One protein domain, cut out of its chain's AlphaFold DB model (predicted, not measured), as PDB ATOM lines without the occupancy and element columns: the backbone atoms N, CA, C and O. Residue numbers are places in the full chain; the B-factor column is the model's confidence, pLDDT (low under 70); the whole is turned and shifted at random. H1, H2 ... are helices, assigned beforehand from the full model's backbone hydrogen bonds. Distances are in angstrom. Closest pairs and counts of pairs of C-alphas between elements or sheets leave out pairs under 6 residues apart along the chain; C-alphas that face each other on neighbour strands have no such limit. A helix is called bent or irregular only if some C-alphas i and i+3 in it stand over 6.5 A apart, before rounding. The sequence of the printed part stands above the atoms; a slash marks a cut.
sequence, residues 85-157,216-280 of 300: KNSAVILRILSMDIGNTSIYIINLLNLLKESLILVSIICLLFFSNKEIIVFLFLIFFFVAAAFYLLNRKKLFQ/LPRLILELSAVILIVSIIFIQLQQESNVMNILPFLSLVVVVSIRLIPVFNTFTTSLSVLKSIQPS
ATOM      1  N   LYS A  85      67.956  54.921 -45.313       83.19
ATOM      2  CA  LYS A  85      67.637  54.535 -43.932       83.19
ATOM      3  C   LYS A  85      68.911  54.156 -43.174       83.19
ATOM      4  O   LYS A  85      69.795  53.480 -43.683       83.19
ATOM      5  N   ASN A  86      68.979  54.539 -41.900       86.75
ATOM      6  CA  ASN A  86      70.072  54.127 -41.022       86.75
ATOM      7  C   ASN A  86      69.982  52.612 -40.740       86.75
ATOM      8  O   ASN A  86      69.026  52.151 -40.111       86.75
ATOM      9  N   SER A  87      70.995  51.848 -41.156       89.00
ATOM     10  CA  SER A  87      71.074  50.392 -40.966       89.00
ATOM     11  C   SER A  87      70.988  49.973 -39.495       89.00
ATOM     12  O   SER A  87      70.386  48.948 -39.178       89.00
ATOM     13  N   ALA A  88      71.496  50.795 -38.568       91.50
ATOM     14  CA  ALA A  88      71.369  50.564 -37.129       91.50
ATOM     15  C   ALA A  88      69.925  50.629 -36.634       91.50
ATOM     16  O   ALA A  88      69.548  49.890 -35.725       91.50
ATOM     17  N   VAL A  89      69.101  51.481 -37.248       91.12
ATOM     18  CA  VAL A  89      67.672  51.551 -36.932       91.12
ATOM     19  C   VAL A  89      66.970  50.292 -37.432       91.12
ATOM     20  O   VAL A  89      66.230  49.686 -36.664       91.12
ATOM     21  N   ILE A  90      67.257  49.842 -38.657       92.75
ATOM     22  CA  ILE A  90      66.680  48.605 -39.216       92.75
ATOM     23  C   ILE A  90      67.055  47.390 -38.355       92.75
ATOM     24  O   ILE A  90      66.183  46.609 -37.969       92.75
ATOM     25  N   LEU A  91      68.333  47.260 -37.986       92.88
ATOM     26  CA  LEU A  91      68.805  46.183 -37.111       92.88
ATOM     27  C   LEU A  91      68.140  46.226 -35.735       92.88
ATOM     28  O   LEU A  91      67.707  45.190 -35.234       92.88
ATOM     29  N   ARG A  92      67.996  47.412 -35.135       95.06
ATOM     30  CA  ARG A  92      67.294  47.560 -33.855       95.06
ATOM     31  C   ARG A  92      65.822  47.163 -33.957       95.06
ATOM     32  O   ARG A  92      65.313  46.528 -33.034       95.06
ATOM     33  N   ILE A  93      65.149  47.510 -35.054       95.25
ATOM     34  CA  ILE A  93      63.750  47.130 -35.277       95.25
ATOM     35  C   ILE A  93      63.619  45.612 -35.264       95.25
ATOM     36  O   ILE A  93      62.858  45.063 -34.465       95.25
ATOM     37  N   LEU A  94      64.396  44.947 -36.122       95.12
ATOM     38  CA  LEU A  94      64.326  43.502 -36.322       95.12
ATOM     39  C   LEU A  94      64.759  42.717 -35.074       95.12
ATOM     40  O   LEU A  94      64.144  41.703 -34.752       95.12
ATOM     41  N   SER A  95      65.768  43.205 -34.347       92.56
ATOM     42  CA  SER A  95      66.338  42.497 -33.195       92.56
ATOM     43  C   SER A  95      65.642  42.804 -31.866       92.56
ATOM     44  O   SER A  95      65.516  41.915 -31.027       92.56
ATOM     45  N   MET A  96      65.187  44.042 -31.646       94.56
ATOM     46  CA  MET A  96      64.731  44.512 -30.328       94.56
ATOM     47  C   MET A  96      63.286  45.021 -30.330       94.56
ATOM     48  O   MET A  96      62.490  44.579 -29.500       94.56
ATOM     49  N   ASP A  97      62.903  45.912 -31.254       96.06
ATOM     50  CA  ASP A  97      61.568  46.537 -31.189       96.06
ATOM     51  C   ASP A  97      60.428  45.540 -31.414       96.06
ATOM     52  O   ASP A  97      59.368  45.676 -30.802       96.06
ATOM     53  N   ILE A  98      60.636  44.510 -32.241       96.69
ATOM     54  CA  ILE A  98      59.660  43.420 -32.422       96.69
ATOM     55  C   ILE A  98      59.481  42.626 -31.119       96.69
ATOM     56  O   ILE A  98      58.360  42.249 -30.756       96.69
ATOM     57  N   GLY A  99      60.570  42.408 -30.375       95.75
ATOM     58  CA  GLY A  99      60.530  41.809 -29.040       95.75
ATOM     59  C   GLY A  99      59.705  42.654 -28.070       95.75
ATOM     60  O   GLY A  99      58.738  42.159 -27.494       95.75
ATOM     61  N   ASN A 100      60.011  43.949 -27.981       96.38
ATOM     62  CA  ASN A 100      59.274  44.903 -27.147       96.38
ATOM     63  C   ASN A 100      57.797  45.027 -27.553       96.38
ATOM     64  O   ASN A 100      56.923  45.109 -26.697       96.38
ATOM     65  N   THR A 101      57.493  44.967 -28.848       96.50
ATOM     66  CA  THR A 101      56.116  44.946 -29.371       96.50
ATOM     67  C   THR A 101      55.362  43.699 -28.913       96.50
ATOM     68  O   THR A 101      54.193  43.774 -28.543       96.50
ATOM     69  N   SER A 102      56.033  42.550 -28.849       95.88
ATOM     70  CA  SER A 102      55.435  41.318 -28.317       95.88
ATOM     71  C   SER A 102      55.133  41.445 -26.818       95.88
ATOM     72  O   SER A 102      54.064  41.037 -26.362       95.88
ATOM     73  N   ILE A 103      56.037  42.086 -26.062       96.38
ATOM     74  CA  ILE A 103      55.831  42.419 -24.642       96.38
ATOM     75  C   ILE A 103      54.680  43.432 -24.471       96.38
ATOM     76  O   ILE A 103      53.927  43.378 -23.498       96.38
ATOM     77  N   TYR A 104      54.490  44.341 -25.425       97.06
ATOM     78  CA  TYR A 104      53.354  45.261 -25.423       97.06
ATOM     79  C   TYR A 104      52.030  44.501 -25.573       97.06
ATOM     80  O   TYR A 104      51.116  44.669 -24.768       97.06
ATOM     81  N   ILE A 105      51.954  43.583 -26.538       96.25
ATOM     82  CA  ILE A 105      50.749  42.781 -26.787       96.25
ATOM     83  C   ILE A 105      50.411  41.891 -25.586       96.25
ATOM     84  O   ILE A 105      49.250  41.836 -25.184       96.25
ATOM     85  N   ILE A 106      51.399  41.236 -24.961       95.69
ATOM     86  CA  ILE A 106      51.113  40.386 -23.796       95.69
ATOM     87  C   ILE A 106      50.585  41.192 -22.602       95.69
ATOM     88  O   ILE A 106      49.684  40.722 -21.911       95.69
ATOM     89  N   ASN A 107      51.071  42.422 -22.395       96.00
ATOM     90  CA  ASN A 107      50.565  43.300 -21.338       96.00
ATOM     91  C   ASN A 107      49.160  43.837 -21.637       96.00
ATOM     92  O   ASN A 107      48.368  43.978 -20.711       96.00
ATOM     93  N   LEU A 108      48.810  44.072 -22.906       95.62
ATOM     94  CA  LEU A 108      47.423  44.365 -23.280       95.62
ATOM     95  C   LEU A 108      46.492  43.187 -22.967       95.62
ATOM     96  O   LEU A 108      45.428  43.389 -22.387       95.62
ATOM     97  N   LEU A 109      46.905  41.959 -23.295       94.44
ATOM     98  CA  LEU A 109      46.140  40.752 -22.964       94.44
ATOM     99  C   LEU A 109      45.995  40.567 -21.445       94.44
ATOM    100  O   LEU A 109      44.915  40.214 -20.978       94.44
ATOM    101  N   ASN A 110      47.042  40.873 -20.669       92.88
ATOM    102  CA  ASN A 110      46.968  40.867 -19.207       92.88
ATOM    103  C   ASN A 110      45.927  41.861 -18.687       92.88
ATOM    104  O   ASN A 110      45.119  41.485 -17.847       92.88
ATOM    105  N   LEU A 111      45.889  43.091 -19.209       94.44
ATOM    106  CA  LEU A 111      44.883  44.079 -18.804       94.44
ATOM    107  C   LEU A 111      43.459  43.617 -19.116       94.44
ATOM    108  O   LEU A 111      42.573  43.778 -18.279       94.44
ATOM    109  N   LEU A 112      43.240  43.001 -20.281       93.06
ATOM    110  CA  LEU A 112      41.940  42.418 -20.620       93.06
ATOM    111  C   LEU A 112      41.561  41.308 -19.631       93.06
ATOM    112  O   LEU A 112      40.470  41.342 -19.062       93.06
ATOM    113  N   LYS A 113      42.479  40.375 -19.352       90.75
ATOM    114  CA  LYS A 113      42.274  39.286 -18.384       90.75
ATOM    115  C   LYS A 113      41.942  39.821 -16.985       90.75
ATOM    116  O   LYS A 113      40.973  39.378 -16.376       90.75
ATOM    117  N   GLU A 114      42.712  40.784 -16.485       90.56
ATOM    118  CA  GLU A 114      42.493  41.378 -15.161       90.56
ATOM    119  C   GLU A 114      41.221  42.228 -15.103       90.56
ATOM    120  O   GLU A 114      40.582  42.280 -14.058       90.56
ATOM    121  N   SER A 115      40.793  42.842 -16.210       91.69
ATOM    122  CA  SER A 115      39.510  43.559 -16.258       91.69
ATOM    123  C   SER A 115      38.316  42.628 -16.081       91.69
ATOM    124  O   SER A 115      37.408  42.952 -15.321       91.69
ATOM    125  N   LEU A 116      38.357  41.434 -16.678       90.31
ATOM    126  CA  LEU A 116      37.327  40.413 -16.474       90.31
ATOM    127  C   LEU A 116      37.321  39.912 -15.026       90.31
ATOM    128  O   LEU A 116      36.255  39.781 -14.422       90.31
ATOM    129  N   ILE A 117      38.505  39.692 -14.443       88.00
ATOM    130  CA  ILE A 117      38.641  39.305 -13.032       88.00
ATOM    131  C   ILE A 117      38.085  40.410 -12.127       88.00
ATOM    132  O   ILE A 117      37.301  40.120 -11.228       88.00
ATOM    133  N   LEU A 118      38.419  41.673 -12.388       88.31
ATOM    134  CA  LEU A 118      37.937  42.806 -11.606       88.31
ATOM    135  C   LEU A 118      36.411  42.924 -11.660       88.31
ATOM    136  O   LEU A 118      35.783  43.055 -10.615       88.31
ATOM    137  N   VAL A 119      35.815  42.808 -12.850       89.06
ATOM    138  CA  VAL A 119      34.354  42.802 -13.015       89.06
ATOM    139  C   VAL A 119      33.732  41.643 -12.235       89.06
ATOM    140  O   VAL A 119      32.777  41.862 -11.497       89.06
ATOM    141  N   SER A 120      34.304  40.436 -12.310       85.81
ATOM    142  CA  SER A 120      33.796  39.278 -11.560       85.81
ATOM    143  C   SER A 120      33.850  39.482 -10.041       85.81
ATOM    144  O   SER A 120      32.899  39.140  -9.339       85.81
ATOM    145  N   ILE A 121      34.926  40.099  -9.538       83.31
ATOM    146  CA  ILE A 121      35.085  40.436  -8.121       83.31
ATOM    147  C   ILE A 121      34.036  41.472  -7.722       83.31
ATOM    148  O   ILE A 121      33.339  41.270  -6.736       83.31
ATOM    149  N   ILE A 122      33.879  42.544  -8.498       82.94
ATOM    150  CA  ILE A 122      32.883  43.585  -8.230       82.94
ATOM    151  C   ILE A 122      31.475  42.976  -8.192       82.94
ATOM    152  O   ILE A 122      30.747  43.205  -7.227       82.94
ATOM    153  N   CYS A 123      31.108  42.149  -9.177       84.88
ATOM    154  CA  CYS A 123      29.812  41.467  -9.220       84.88
ATOM    155  C   CYS A 123      29.574  40.583  -7.991       84.88
ATOM    156  O   CYS A 123      28.504  40.663  -7.397       84.88
ATOM    157  N   LEU A 124      30.559  39.774  -7.583       79.31
ATOM    158  CA  LEU A 124      30.454  38.926  -6.390       79.31
ATOM    159  C   LEU A 124      30.262  39.779  -5.134       79.31
ATOM    160  O   LEU A 124      29.392  39.513  -4.307       79.31
ATOM    161  N   LEU A 125      31.057  40.837  -5.010       75.25
ATOM    162  CA  LEU A 125      31.064  41.689  -3.835       75.25
ATOM    163  C   LEU A 125      29.779  42.522  -3.696       75.25
ATOM    164  O   LEU A 125      29.327  42.746  -2.573       75.25
ATOM    165  N   PHE A 126      29.109  42.879  -4.796       77.94
ATOM    166  CA  PHE A 126      27.803  43.551  -4.756       77.94
ATOM    167  C   PHE A 126      26.713  42.769  -4.000       77.94
ATOM    168  O   PHE A 126      25.771  43.391  -3.503       77.94
ATOM    169  N   PHE A 127      26.831  41.442  -3.882       76.44
ATOM    170  CA  PHE A 127      25.882  40.606  -3.136       76.44
ATOM    171  C   PHE A 127      26.162  40.527  -1.629       76.44
ATOM    172  O   PHE A 127      25.315  40.028  -0.895       76.44
ATOM    173  N   SER A 128      27.325  40.994  -1.162       72.25
ATOM    174  CA  SER A 128      27.713  40.901   0.248       72.25
ATOM    175  C   SER A 128      27.447  42.207   1.005       72.25
ATOM    176  O   SER A 128      26.341  42.406   1.498       72.25
ATOM    177  N   ASN A 129      28.425  43.117   1.082       75.31
ATOM    178  CA  ASN A 129      28.278  44.414   1.742       75.31
ATOM    179  C   ASN A 129      28.769  45.550   0.833       75.31
ATOM    180  O   ASN A 129      29.962  45.849   0.743       75.31
ATOM    181  N   LYS A 130      27.813  46.166   0.131       80.81
ATOM    182  CA  LYS A 130      28.062  47.094  -0.979       80.81
ATOM    183  C   LYS A 130      28.916  48.297  -0.569       80.81
ATOM    184  O   LYS A 130      29.789  48.694  -1.332       80.81
ATOM    185  N   GLU A 131      28.702  48.851   0.622       82.19
ATOM    186  CA  GLU A 131      29.330  50.110   1.042       82.19
ATOM    187  C   GLU A 131      30.842  49.970   1.243       82.19
ATOM    188  O   GLU A 131      31.627  50.694   0.629       82.19
ATOM    189  N   ILE A 132      31.271  48.982   2.033       78.31
ATOM    190  CA  ILE A 132      32.695  48.755   2.326       78.31
ATOM    191  C   ILE A 132      33.471  48.343   1.085       78.31
ATOM    192  O   ILE A 132      34.605  48.771   0.881       78.31
ATOM    193  N   ILE A 133      32.861  47.525   0.236       81.31
ATOM    194  CA  ILE A 133      33.477  47.069  -1.007       81.31
ATOM    195  C   ILE A 133      33.724  48.249  -1.942       81.31
ATOM    196  O   ILE A 133      34.820  48.372  -2.491       81.31
ATOM    197  N   VAL A 134      32.724  49.119  -2.113       85.56
ATOM    198  CA  VAL A 134      32.855  50.320  -2.944       85.56
ATOM    199  C   VAL A 134      33.925  51.242  -2.367       85.56
ATOM    200  O   VAL A 134      34.767  51.731  -3.118       85.56
ATOM    201  N   PHE A 135      33.962  51.417  -1.045       87.31
ATOM    202  CA  PHE A 135      34.987  52.212  -0.370       87.31
ATOM    203  C   PHE A 135      36.407  51.668  -0.602       87.31
ATOM    204  O   PHE A 135      37.277  52.403  -1.074       87.31
ATOM    205  N   LEU A 136      36.643  50.372  -0.357       87.94
ATOM    206  CA  LEU A 136      37.941  49.728  -0.600       87.94
ATOM    207  C   LEU A 136      38.352  49.851  -2.068       87.94
ATOM    208  O   LEU A 136      39.480  50.244  -2.371       87.94
ATOM    209  N   PHE A 137      37.430  49.553  -2.986       89.56
ATOM    210  CA  PHE A 137      37.673  49.665  -4.419       89.56
ATOM    211  C   PHE A 137      38.089  51.085  -4.815       89.56
ATOM    212  O   PHE A 137      39.087  51.243  -5.518       89.56
ATOM    213  N   LEU A 138      37.369  52.109  -4.346       91.50
ATOM    214  CA  LEU A 138      37.665  53.510  -4.656       91.50
ATOM    215  C   LEU A 138      39.053  53.923  -4.171       91.50
ATOM    216  O   LEU A 138      39.767  54.613  -4.897       91.50
ATOM    217  N   ILE A 139      39.465  53.476  -2.985       92.19
ATOM    218  CA  ILE A 139      40.775  53.836  -2.439       92.19
ATOM    219  C   ILE A 139      41.894  53.163  -3.224       92.19
ATOM    220  O   ILE A 139      42.812  53.850  -3.676       92.19
ATOM    221  N   PHE A 140      41.807  51.851  -3.457       92.81
ATOM    222  CA  PHE A 140      42.804  51.160  -4.276       92.81
ATOM    223  C   PHE A 140      42.853  51.724  -5.699       92.81
ATOM    224  O   PHE A 140      43.943  51.925  -6.240       92.81
ATOM    225  N   PHE A 141      41.696  52.048  -6.282       93.75
ATOM    226  CA  PHE A 141      41.608  52.700  -7.585       93.75
ATOM    227  C   PHE A 141      42.302  54.061  -7.580       93.75
ATOM    228  O   PHE A 141      43.103  54.331  -8.473       93.75
ATOM    229  N   PHE A 142      42.052  54.904  -6.577       95.50
ATOM    230  CA  PHE A 142      42.660  56.230  -6.488       95.50
ATOM    231  C   PHE A 142      44.177  56.152  -6.301       95.50
ATOM    232  O   PHE A 142      44.915  56.823  -7.023       95.50
ATOM    233  N   VAL A 143      44.658  55.285  -5.405       94.88
ATOM    234  CA  VAL A 143      46.095  55.042  -5.183       94.88
ATOM    235  C   VAL A 143      46.771  54.571  -6.475       94.88
ATOM    236  O   VAL A 143      47.782  55.138  -6.900       94.88
ATOM    237  N   ALA A 144      46.180  53.582  -7.148       94.88
ATOM    238  CA  ALA A 144      46.671  53.051  -8.416       94.88
ATOM    239  C   ALA A 144      46.674  54.108  -9.537       94.88
ATOM    240  O   ALA A 144      47.670  54.269 -10.254       94.88
ATOM    241  N   ALA A 145      45.574  54.847  -9.686       95.50
ATOM    242  CA  ALA A 145      45.404  55.863 -10.718       95.50
ATOM    243  C   ALA A 145      46.357  57.043 -10.506       95.50
ATOM    244  O   ALA A 145      47.030  57.459 -11.454       95.50
ATOM    245  N   ALA A 146      46.475  57.545  -9.275       96.00
ATOM    246  CA  ALA A 146      47.407  58.611  -8.923       96.00
ATOM    247  C   ALA A 146      48.848  58.201  -9.250       96.00
ATOM    248  O   ALA A 146      49.550  58.924  -9.963       96.00
ATOM    249  N   PHE A 147      49.262  57.001  -8.829       95.44
ATOM    250  CA  PHE A 147      50.594  56.481  -9.134       95.44
ATOM    251  C   PHE A 147      50.863  56.434 -10.646       95.44
ATOM    252  O   PHE A 147      51.905  56.903 -11.122       95.44
ATOM    253  N   TYR A 148      49.917  55.897 -11.420       95.06
ATOM    254  CA  TYR A 148      50.057  55.792 -12.870       95.06
ATOM    255  C   TYR A 148      50.120  57.166 -13.552       95.06
ATOM    256  O   TYR A 148      51.008  57.418 -14.375       95.06
ATOM    257  N   LEU A 149      49.208  58.081 -13.213       95.88
ATOM    258  CA  LEU A 149      49.107  59.398 -13.847       95.88
ATOM    259  C   LEU A 149      50.356  60.257 -13.616       95.88
ATOM    260  O   LEU A 149      50.795  60.944 -14.546       95.88
ATOM    261  N   LEU A 150      50.959  60.167 -12.428       96.06
ATOM    262  CA  LEU A 150      52.196  60.874 -12.083       96.06
ATOM    263  C   LEU A 150      53.412  60.352 -12.868       96.06
ATOM    264  O   LEU A 150      54.300  61.126 -13.240       96.06
ATOM    265  N   ASN A 151      53.451  59.050 -13.162       95.50
ATOM    266  CA  ASN A 151      54.623  58.397 -13.751       95.50
ATOM    267  C   ASN A 151      54.539  58.175 -15.271       95.50
ATOM    268  O   ASN A 151      55.581  58.129 -15.932       95.50
ATOM    269  N   ARG A 152      53.338  58.112 -15.870       95.25
ATOM    270  CA  ARG A 152      53.136  57.732 -17.290       95.25
ATOM    271  C   ARG A 152      53.975  58.530 -18.293       95.25
ATOM    272  O   ARG A 152      54.520  57.956 -19.233       95.25
ATOM    273  N   LYS A 153      54.106  59.850 -18.098       95.94
ATOM    274  CA  LYS A 153      54.870  60.728 -19.007       95.94
ATOM    275  C   LYS A 153      56.373  60.457 -18.900       95.94
ATOM    276  O   LYS A 153      57.055  60.366 -19.918       95.94
ATOM    277  N   LYS A 154      56.874  60.286 -17.672       96.75
ATOM    278  CA  LYS A 154      58.291  60.015 -17.389       96.75
ATOM    279  C   LYS A 154      58.706  58.644 -17.929       96.75
ATOM    280  O   LYS A 154      59.761  58.543 -18.551       96.75
ATOM    281  N   LEU A 155      57.854  57.628 -17.758       96.94
ATOM    282  CA  LEU A 155      58.068  56.279 -18.297       96.94
ATOM    283  C   LEU A 155      58.233  56.304 -19.820       96.94
ATOM    284  O   LEU A 155      59.230  55.794 -20.332       96.94
ATOM    285  N   PHE A 156      57.312  56.968 -20.526       97.38
ATOM    286  CA  PHE A 156      57.369  57.105 -21.983       97.38
ATOM    287  C   PHE A 156      58.630  57.840 -22.455       97.38
ATOM    288  O   PHE A 156      59.328  57.374 -23.353       97.38
ATOM    289  N   GLN A 157      58.958  58.977 -21.834       97.50
ATOM    290  CA  GLN A 157      60.137  59.760 -22.214       97.50
ATOM    291  C   GLN A 157      61.439  58.974 -22.030       97.50
ATOM    292  O   GLN A 157      62.300  59.007 -22.907       97.50
ATOM    293  N   LEU A 216      57.260  49.717  -7.932       94.94
ATOM    294  CA  LEU A 216      56.722  50.441  -6.770       94.94
ATOM    295  C   LEU A 216      55.208  50.306  -6.499       94.94
ATOM    296  O   LEU A 216      54.857  50.308  -5.316       94.94
ATOM    297  N   PRO A 217      54.295  50.201  -7.496       91.88
ATOM    298  CA  PRO A 217      52.858  50.148  -7.234       91.88
ATOM    299  C   PRO A 217      52.480  49.059  -6.238       91.88
ATOM    300  O   PRO A 217      51.665  49.305  -5.357       91.88
ATOM    301  N   ARG A 218      53.109  47.883  -6.341       92.25
ATOM    302  CA  ARG A 218      52.866  46.754  -5.444       92.25
ATOM    303  C   ARG A 218      53.067  47.136  -3.981       92.25
ATOM    304  O   ARG A 218      52.179  46.907  -3.171       92.25
ATOM    305  N   LEU A 219      54.209  47.750  -3.672       93.88
ATOM    306  CA  LEU A 219      54.579  48.135  -2.309       93.88
ATOM    307  C   LEU A 219      53.612  49.181  -1.746       93.88
ATOM    308  O   LEU A 219      53.197  49.098  -0.595       93.88
ATOM    309  N   ILE A 220      53.221  50.150  -2.579       94.69
ATOM    310  CA  ILE A 220      52.279  51.204  -2.189       94.69
ATOM    311  C   ILE A 220      50.883  50.615  -1.952       94.69
ATOM    312  O   ILE A 220      50.228  50.984  -0.980       94.69
ATOM    313  N   LEU A 221      50.437  49.683  -2.800       93.25
ATOM    314  CA  LEU A 221      49.146  49.011  -2.647       93.25
ATOM    315  C   LEU A 221      49.112  48.139  -1.386       93.25
ATOM    316  O   LEU A 221      48.151  48.229  -0.628       93.25
ATOM    317  N   GLU A 222      50.162  47.359  -1.120       93.06
ATOM    318  CA  GLU A 222      50.283  46.544   0.097       93.06
ATOM    319  C   GLU A 222      50.267  47.419   1.363       93.06
ATOM    320  O   GLU A 222      49.470  47.168   2.268       93.06
ATOM    321  N   LEU A 223      51.054  48.502   1.399       94.12
ATOM    322  CA  LEU A 223      51.035  49.458   2.514       94.12
ATOM    323  C   LEU A 223      49.665  50.121   2.681       94.12
ATOM    324  O   LEU A 223      49.158  50.204   3.799       94.12
ATOM    325  N   SER A 224      49.039  50.557   1.582       92.19
ATOM    326  CA  SER A 224      47.706  51.165   1.632       92.19
ATOM    327  C   SER A 224      46.662  50.192   2.181       92.19
ATOM    328  O   SER A 224      45.838  50.593   2.995       92.19
ATOM    329  N   ALA A 225      46.743  48.906   1.829       90.69
ATOM    330  CA  ALA A 225      45.841  47.884   2.342       90.69
ATOM    331  C   ALA A 225      45.973  47.722   3.858       90.69
ATOM    332  O   ALA A 225      44.966  47.710   4.560       90.69
ATOM    333  N   VAL A 226      47.205  47.637   4.369       92.19
ATOM    334  CA  VAL A 226      47.455  47.507   5.812       92.19
ATOM    335  C   VAL A 226      46.930  48.729   6.562       92.19
ATOM    336  O   VAL A 226      46.202  48.573   7.539       92.19
ATOM    337  N   ILE A 227      47.232  49.936   6.075       92.62
ATOM    338  CA  ILE A 227      46.743  51.186   6.677       92.62
ATOM    339  C   ILE A 227      45.210  51.205   6.710       92.62
ATOM    340  O   ILE A 227      44.627  51.561   7.734       92.62
ATOM    341  N   LEU A 228      44.549  50.790   5.625       89.62
ATOM    342  CA  LEU A 228      43.088  50.739   5.548       89.62
ATOM    343  C   LEU A 228      42.480  49.729   6.513       89.62
ATOM    344  O   LEU A 228      41.558  50.081   7.243       89.62
ATOM    345  N   ILE A 229      43.004  48.502   6.544       88.75
ATOM    346  CA  ILE A 229      42.526  47.452   7.449       88.75
ATOM    347  C   ILE A 229      42.644  47.934   8.897       88.75
ATOM    348  O   ILE A 229      41.665  47.899   9.634       88.75
ATOM    349  N   VAL A 230      43.812  48.455   9.286       89.88
ATOM    350  CA  VAL A 230      44.050  48.969  10.642       89.88
ATOM    351  C   VAL A 230      43.120  50.141  10.969       89.88
ATOM    352  O   VAL A 230      42.535  50.172  12.048       89.88
ATOM    353  N   SER A 231      42.914  51.070  10.033       88.75
ATOM    354  CA  SER A 231      42.008  52.212  10.233       88.75
ATOM    355  C   SER A 231      40.559  51.770  10.446       88.75
ATOM    356  O   SER A 231      39.890  52.278  11.343       88.75
ATOM    357  N   ILE A 232      40.082  50.793   9.668       85.44
ATOM    358  CA  ILE A 232      38.732  50.226   9.812       85.44
ATOM    359  C   ILE A 232      38.565  49.577  11.191       85.44
ATOM    360  O   ILE A 232      37.545  49.789  11.842       85.44
ATOM    361  N   ILE A 233      39.581  48.845  11.661       85.50
ATOM    362  CA  ILE A 233      39.579  48.230  12.995       85.50
ATOM    363  C   ILE A 233      39.449  49.296  14.082       85.50
ATOM    364  O   ILE A 233      38.591  49.174  14.951       85.50
ATOM    365  N   PHE A 234      40.259  50.357  14.025       86.62
ATOM    366  CA  PHE A 234      40.192  51.438  15.012       86.62
ATOM    367  C   PHE A 234      38.825  52.125  15.044       86.62
ATOM    368  O   PHE A 234      38.315  52.396  16.128       86.62
ATOM    369  N   ILE A 235      38.215  52.373  13.880       85.38
ATOM    370  CA  ILE A 235      36.879  52.979  13.794       85.38
ATOM    371  C   ILE A 235      35.823  52.048  14.403       85.38
ATOM    372  O   ILE A 235      34.987  52.500  15.183       85.38
ATOM    373  N   GLN A 236      35.870  50.748  14.097       81.56
ATOM    374  CA  GLN A 236      34.890  49.798  14.629       81.56
ATOM    375  C   GLN A 236      35.039  49.558  16.129       81.56
ATOM    376  O   GLN A 236      34.026  49.451  16.810       81.56
ATOM    377  N   LEU A 237      36.260  49.569  16.669       82.62
ATOM    378  CA  LEU A 237      36.482  49.484  18.119       82.62
ATOM    379  C   LEU A 237      35.911  50.687  18.889       82.62
ATOM    380  O   LEU A 237      35.640  50.569  20.079       82.62
ATOM    381  N   GLN A 238      35.733  51.840  18.235       83.56
ATOM    382  CA  GLN A 238      35.061  52.996  18.843       83.56
ATOM    383  C   GLN A 238      33.529  52.894  18.790       83.56
ATOM    384  O   GLN A 238      32.860  53.519  19.609       83.56
ATOM    385  N   GLN A 239      32.972  52.137  17.838       79.12
ATOM    386  CA  GLN A 239      31.523  51.999  17.635       79.12
ATOM    387  C   GLN A 239      30.932  50.772  18.343       79.12
ATOM    388  O   GLN A 239      29.821  50.843  18.864       79.12
ATOM    389  N   GLU A 240      31.660  49.657  18.373       67.19
ATOM    390  CA  GLU A 240      31.218  48.386  18.943       67.19
ATOM    391  C   GLU A 240      32.144  47.931  20.076       67.19
ATOM    392  O   GLU A 240      33.366  47.910  19.946       67.19
ATOM    393  N   SER A 241      31.556  47.504  21.196       60.16
ATOM    394  CA  SER A 241      32.290  47.053  22.384       60.16
ATOM    395  C   SER A 241      32.646  45.560  22.374       60.16
ATOM    396  O   SER A 241      33.457  45.130  23.195       60.16
ATOM    397  N   ASN A 242      32.085  44.754  21.458       75.06
ATOM    398  CA  ASN A 242      32.331  43.308  21.405       75.06
ATOM    399  C   ASN A 242      33.109  42.882  20.150       75.06
ATOM    400  O   ASN A 242      32.559  42.751  19.058       75.06
ATOM    401  N   VAL A 243      34.390  42.564  20.348       74.50
ATOM    402  CA  VAL A 243      35.336  42.125  19.307       74.50
ATOM    403  C   VAL A 243      34.849  40.888  18.534       74.50
ATOM    404  O   VAL A 243      35.154  40.746  17.349       74.50
ATOM    405  N   MET A 244      34.057  40.009  19.160       79.94
ATOM    406  CA  MET A 244      33.567  38.777  18.522       79.94
ATOM    407  C   MET A 244      32.597  39.044  17.364       79.94
ATOM    408  O   MET A 244      32.549  38.256  16.420       79.94
ATOM    409  N   ASN A 245      31.880  40.171  17.387       77.75
ATOM    410  CA  ASN A 245      30.937  40.537  16.326       77.75
ATOM    411  C   ASN A 245      31.637  41.174  15.113       77.75
ATOM    412  O   ASN A 245      31.151  41.065  13.988       77.75
ATOM    413  N   ILE A 246      32.822  41.756  15.323       79.50
ATOM    414  CA  ILE A 246      33.633  42.408  14.285       79.50
ATOM    415  C   ILE A 246      34.420  41.380  13.449       79.50
ATOM    416  O   ILE A 246      34.735  41.613  12.281       79.50
ATOM    417  N   LEU A 247      34.734  40.213  14.015       81.94
ATOM    418  CA  LEU A 247      35.579  39.187  13.389       81.94
ATOM    419  C   LEU A 247      35.132  38.754  11.973       81.94
ATOM    420  O   LEU A 247      35.977  38.740  11.070       81.94
ATOM    421  N   PRO A 248      33.846  38.435  11.719       82.25
ATOM    422  CA  PRO A 248      33.375  38.088  10.375       82.25
ATOM    423  C   PRO A 248      33.547  39.235   9.372       82.25
ATOM    424  O   PRO A 248      33.941  39.019   8.224       82.25
ATOM    425  N   PHE A 249      33.303  40.467   9.819       80.56
ATOM    426  CA  PHE A 249      33.442  41.668   9.003       80.56
ATOM    427  C   PHE A 249      34.900  41.931   8.616       80.56
ATOM    428  O   PHE A 249      35.230  42.140   7.448       80.56
ATOM    429  N   LEU A 250      35.793  41.858   9.596       83.69
ATOM    430  CA  LEU A 250      37.227  42.063   9.428       83.69
ATOM    431  C   LEU A 250      37.827  40.987   8.509       83.69
ATOM    432  O   LEU A 250      38.620  41.292   7.618       83.69
ATOM    433  N   SER A 251      37.356  39.743   8.644       86.50
ATOM    434  CA  SER A 251      37.704  38.635   7.746       86.50
ATOM    435  C   SER A 251      37.323  38.941   6.296       86.50
ATOM    436  O   SER A 251      38.130  38.737   5.389       86.50
ATOM    437  N   LEU A 252      36.128  39.495   6.066       83.75
ATOM    438  CA  LEU A 252      35.696  39.914   4.733       83.75
ATOM    439  C   LEU A 252      36.607  41.011   4.168       83.75
ATOM    440  O   LEU A 252      37.088  40.877   3.043       83.75
ATOM    441  N   VAL A 253      36.898  42.059   4.943       84.38
ATOM    442  CA  VAL A 253      37.771  43.172   4.517       84.38
ATOM    443  C   VAL A 253      39.162  42.671   4.119       84.38
ATOM    444  O   VAL A 253      39.695  43.070   3.077       84.38
ATOM    445  N   VAL A 254      39.738  41.764   4.908       88.38
ATOM    446  CA  VAL A 254      41.043  41.152   4.624       88.38
ATOM    447  C   VAL A 254      40.990  40.329   3.335       88.38
ATOM    448  O   VAL A 254      41.831  40.520   2.454       88.38
ATOM    449  N   VAL A 255      39.981  39.466   3.171       86.75
ATOM    450  CA  VAL A 255      39.817  38.635   1.964       86.75
ATOM    451  C   VAL A 255      39.663  39.496   0.709       86.75
ATOM    452  O   VAL A 255      40.300  39.214  -0.311       86.75
ATOM    453  N   VAL A 256      38.867  40.566   0.775       84.88
ATOM    454  CA  VAL A 256      38.694  41.511  -0.341       84.88
ATOM    455  C   VAL A 256      40.003  42.223  -0.656       84.88
ATOM    456  O   VAL A 256      40.404  42.277  -1.818       84.88
ATOM    457  N   SER A 257      40.714  42.712   0.360       88.69
ATOM    458  CA  SER A 257      41.988  43.414   0.176       88.69
ATOM    459  C   SER A 257      43.034  42.517  -0.495       88.69
ATOM    460  O   SER A 257      43.624  42.906  -1.502       88.69
ATOM    461  N   ILE A 258      43.185  41.271  -0.031       88.56
ATOM    462  CA  ILE A 258      44.097  40.274  -0.622       88.56
ATOM    463  C   ILE A 258      43.746  39.974  -2.089       88.56
ATOM    464  O   ILE A 258      44.627  39.633  -2.879       88.56
ATOM    465  N   ARG A 259      42.474  40.110  -2.488       86.50
ATOM    466  CA  ARG A 259      42.035  39.953  -3.885       86.50
ATOM    467  C   ARG A 259      42.249  41.208  -4.727       86.50
ATOM    468  O   ARG A 259      42.642  41.078  -5.882       86.50
ATOM    469  N   LEU A 260      42.011  42.400  -4.182       88.88
ATOM    470  CA  LEU A 260      42.136  43.661  -4.918       88.88
ATOM    471  C   LEU A 260      43.599  44.056  -5.162       88.88
ATOM    472  O   LEU A 260      43.918  44.505  -6.264       88.88
ATOM    473  N   ILE A 261      44.498  43.827  -4.197       91.44
ATOM    474  CA  ILE A 261      45.938  44.125  -4.327       91.44
ATOM    475  C   ILE A 261      46.546  43.550  -5.625       91.44
ATOM    476  O   ILE A 261      47.095  44.332  -6.404       91.44
ATOM    477  N   PRO A 262      46.467  42.234  -5.921       89.44
ATOM    478  CA  PRO A 262      47.090  41.667  -7.118       89.44
ATOM    479  C   PRO A 262      46.457  42.173  -8.419       89.44
ATOM    480  O   PRO A 262      47.171  42.337  -9.412       89.44
ATOM    481  N   VAL A 263      45.153  42.471  -8.412       91.62
ATOM    482  CA  VAL A 263      44.447  43.008  -9.581       91.62
ATOM    483  C   VAL A 263      44.947  44.419  -9.882       91.62
ATOM    484  O   VAL A 263      45.482  44.667 -10.964       91.62
ATOM    485  N   PHE A 264      44.885  45.337  -8.911       93.75
ATOM    486  CA  PHE A 264      45.366  46.713  -9.091       93.75
ATOM    487  C   PHE A 264      46.874  46.789  -9.353       93.75
ATOM    488  O   PHE A 264      47.328  47.628 -10.141       93.75
ATOM    489  N   ASN A 265      47.658  45.887  -8.761       94.31
ATOM    490  CA  ASN A 265      49.079  45.778  -9.058       94.31
ATOM    491  C   ASN A 265      49.310  45.382 -10.523       94.31
ATOM    492  O   ASN A 265      50.070  46.039 -11.232       94.31
ATOM    493  N   THR A 266      48.623  44.353 -11.022       93.00
ATOM    494  CA  THR A 266      48.757  43.945 -12.429       93.00
ATOM    495  C   THR A 266      48.298  45.056 -13.377       93.00
ATOM    496  O   THR A 266      48.983  45.349 -14.353       93.00
ATOM    497  N   PHE A 267      47.215  45.768 -13.053       94.50
ATOM    498  CA  PHE A 267      46.775  46.936 -13.823       94.50
ATOM    499  C   PHE A 267      47.853  48.018 -13.928       94.50
ATOM    500  O   PHE A 267      48.219  48.448 -15.025       94.50
ATOM    501  N   THR A 268      48.374  48.464 -12.787       94.81
ATOM    502  CA  THR A 268      49.354  49.560 -12.729       94.81
ATOM    503  C   THR A 268      50.689  49.177 -13.356       94.81
ATOM    504  O   THR A 268      51.252  49.968 -14.123       94.81
ATOM    505  N   THR A 269      51.181  47.968 -13.089       95.75
ATOM    506  CA  THR A 269      52.427  47.444 -13.666       95.75
ATOM    507  C   THR A 269      52.302  47.269 -15.179       95.75
ATOM    508  O   THR A 269      53.119  47.831 -15.910       95.75
ATOM    509  N   SER A 270      51.250  46.609 -15.681       96.12
ATOM    510  CA  SER A 270      51.042  46.431 -17.123       96.12
ATOM    511  C   SER A 270      50.879  47.765 -17.847       96.12
ATOM    512  O   SER A 270      51.549  47.987 -18.854       96.12
ATOM    513  N   LEU A 271      50.090  48.709 -17.321       96.69
ATOM    514  CA  LEU A 271      49.968  50.051 -17.911       96.69
ATOM    515  C   LEU A 271      51.306  50.809 -17.941       96.69
ATOM    516  O   LEU A 271      51.597  51.529 -18.904       96.69
ATOM    517  N   SER A 272      52.126  50.654 -16.902       96.62
ATOM    518  CA  SER A 272      53.443  51.293 -16.812       96.62
ATOM    519  C   SER A 272      54.443  50.679 -17.797       96.62
ATOM    520  O   SER A 272      55.150  51.416 -18.494       96.62
ATOM    521  N   VAL A 273      54.450  49.347 -17.931       96.94
ATOM    522  CA  VAL A 273      55.241  48.620 -18.935       96.94
ATOM    523  C   VAL A 273      54.844  49.052 -20.342       96.94
ATOM    524  O   VAL A 273      55.722  49.428 -21.120       96.94
ATOM    525  N   LEU A 274      53.538  49.098 -20.645       97.06
ATOM    526  CA  LEU A 274      53.030  49.563 -21.939       97.06
ATOM    527  C   LEU A 274      53.585  50.942 -22.283       97.06
ATOM    528  O   LEU A 274      54.071  51.133 -23.390       97.06
ATOM    529  N   LYS A 275      53.587  51.892 -21.338       96.62
ATOM    530  CA  LYS A 275      54.143  53.234 -21.576       96.62
ATOM    531  C   LYS A 275      55.652  53.241 -21.789       96.62
ATOM    532  O   LYS A 275      56.122  54.012 -22.620       96.62
ATOM    533  N   SER A 276      56.397  52.394 -21.082       96.31
ATOM    534  CA  SER A 276      57.853  52.281 -21.243       96.31
ATOM    535  C   SER A 276      58.249  51.754 -22.627       96.31
ATOM    536  O   SER A 276      59.204  52.249 -23.220       96.31
ATOM    537  N   ILE A 277      57.513  50.778 -23.166       96.50
ATOM    538  CA  ILE A 277      57.834  50.130 -24.454       96.50
ATOM    539  C   ILE A 277      56.995  50.639 -25.636       96.50
ATOM    540  O   ILE A 277      57.223  50.228 -26.774       96.50
ATOM    541  N   GLN A 278      56.058  51.560 -25.391       96.88
ATOM    542  CA  GLN A 278      55.233  52.195 -26.421       96.88
ATOM    543  C   GLN A 278      56.055  52.753 -27.606       96.88
ATOM    544  O   GLN A 278      55.647  52.520 -28.738       96.88
ATOM    545  N   PRO A 279      57.228  53.397 -27.420       96.31
ATOM    546  CA  PRO A 279      58.029  53.880 -28.551       96.31
ATOM    547  C   PRO A 279      58.463  52.780 -29.537       96.31
ATOM    548  O   PRO A 279      58.549  53.023 -30.741       96.31
ATOM    549  N   SER A 280      58.719  51.558 -29.056       95.94
ATOM    550  CA  SER A 280      59.003  50.394 -29.911       95.94
ATOM    551  C   SER A 280      57.759  49.936 -30.667       95.94
ATOM    552  O   SER A 280      57.839  49.681 -31.867       95.94
TER     553      SER A 280
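This is residues 85 to 157 and 216 to 280 of the 300 residues of the protein "ABC transmembrane type-1 domain-containing protein" of Candidatus Woesearchaeota archaeon (UniProt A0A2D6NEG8). The model is a long rod, a bundle of four roughly aligned helices in which H4 runs through the middle, with H1b along one side of it and H2 and H3 along the other. The bundle is up and down, each helix or arm running against the one before it in the chain; the arm H1a lies at one end of the rod and the turn of the H3 and H4 hairpin at the other. The printed part has 138 residues with four named helices, H1 H2 H3 H4 in chain order, and no named strand: the class is all helix. The whole is loose, with a radius of gyration of the C-alphas of 19.9 A and spans of 75 by 26 by 17 A.

H1, residues 87 to 125, is the longest helix by residues; by its hydrogen bonds it was assigned as one helix, but it is bent, with C-alphas 95 and 98 6.8 A apart. Its arms H1a, residues 87 to 95, and H1b, residues 98 to 125, stand at a steep tilt of 41 degrees. H1b touches H4, residues 243 to 280, opposite ways at a shallow tilt of 23 degrees; the closest C-alphas are those of Asn 107 and Ser 270, 5.3 A apart. H4 is the hub, touching three helices. H2, residues 130 to 157, touches H4 the same way at a shallow tilt of 22 degrees, with the C-alphas of Phe 156 and Ser 276 closest at 4.9 A. H3, residues 216 to 239, forms a helical hairpin with H4, and the C-alphas of Arg 218 and Asn 265 come closest at 5.3 A. H2 touches H3 with residues 140 to 147 alone, closest at the C-alphas of Phe 140 and Leu 221, 6.9 A apart. H1b and H2 are close but not clearly touching, with the C-alphas of Leu 125 and Ile 133 closest at 6.5 A. H1a touches no helix, and H1b and H3 are apart. Every O i to N i+4 pair is within hydrogen-bond range in H1a, H1b and H3; in H2 it is 22 of 24 and in H4 28 of 34.

H1a begins at C-alpha 87 (71.074, 50.392, -40.966), and H1b measures 40.5 A from first to last C-alpha. H2 also measures 40.5 A; it is irregular, C-alphas 150 and 153 being 7.4 A apart, with a kink of 36 degrees near residue 151. H3 measures 35.1 A from C-alpha 216 (56.722, 50.441, -6.770). H4 measures 55.2 A and ends at C-alpha 280 (59.003, 50.394, -29.911); it is irregular, C-alphas 276 and 279 being 7.5 A apart, with a kink of 27 degrees near residue 250.

The two C-alphas farthest apart are those of Lys 85 and Ser 241, 75.5 A. Residues 158 to 215 are not printed, and C-alphas 157 and 216 are 18.4 A apart across the cut. The links H1 to H2 and H3 to H4 are tight. The mean pLDDT of the printed part is 89.7, and residues 240 to 241 are under 70.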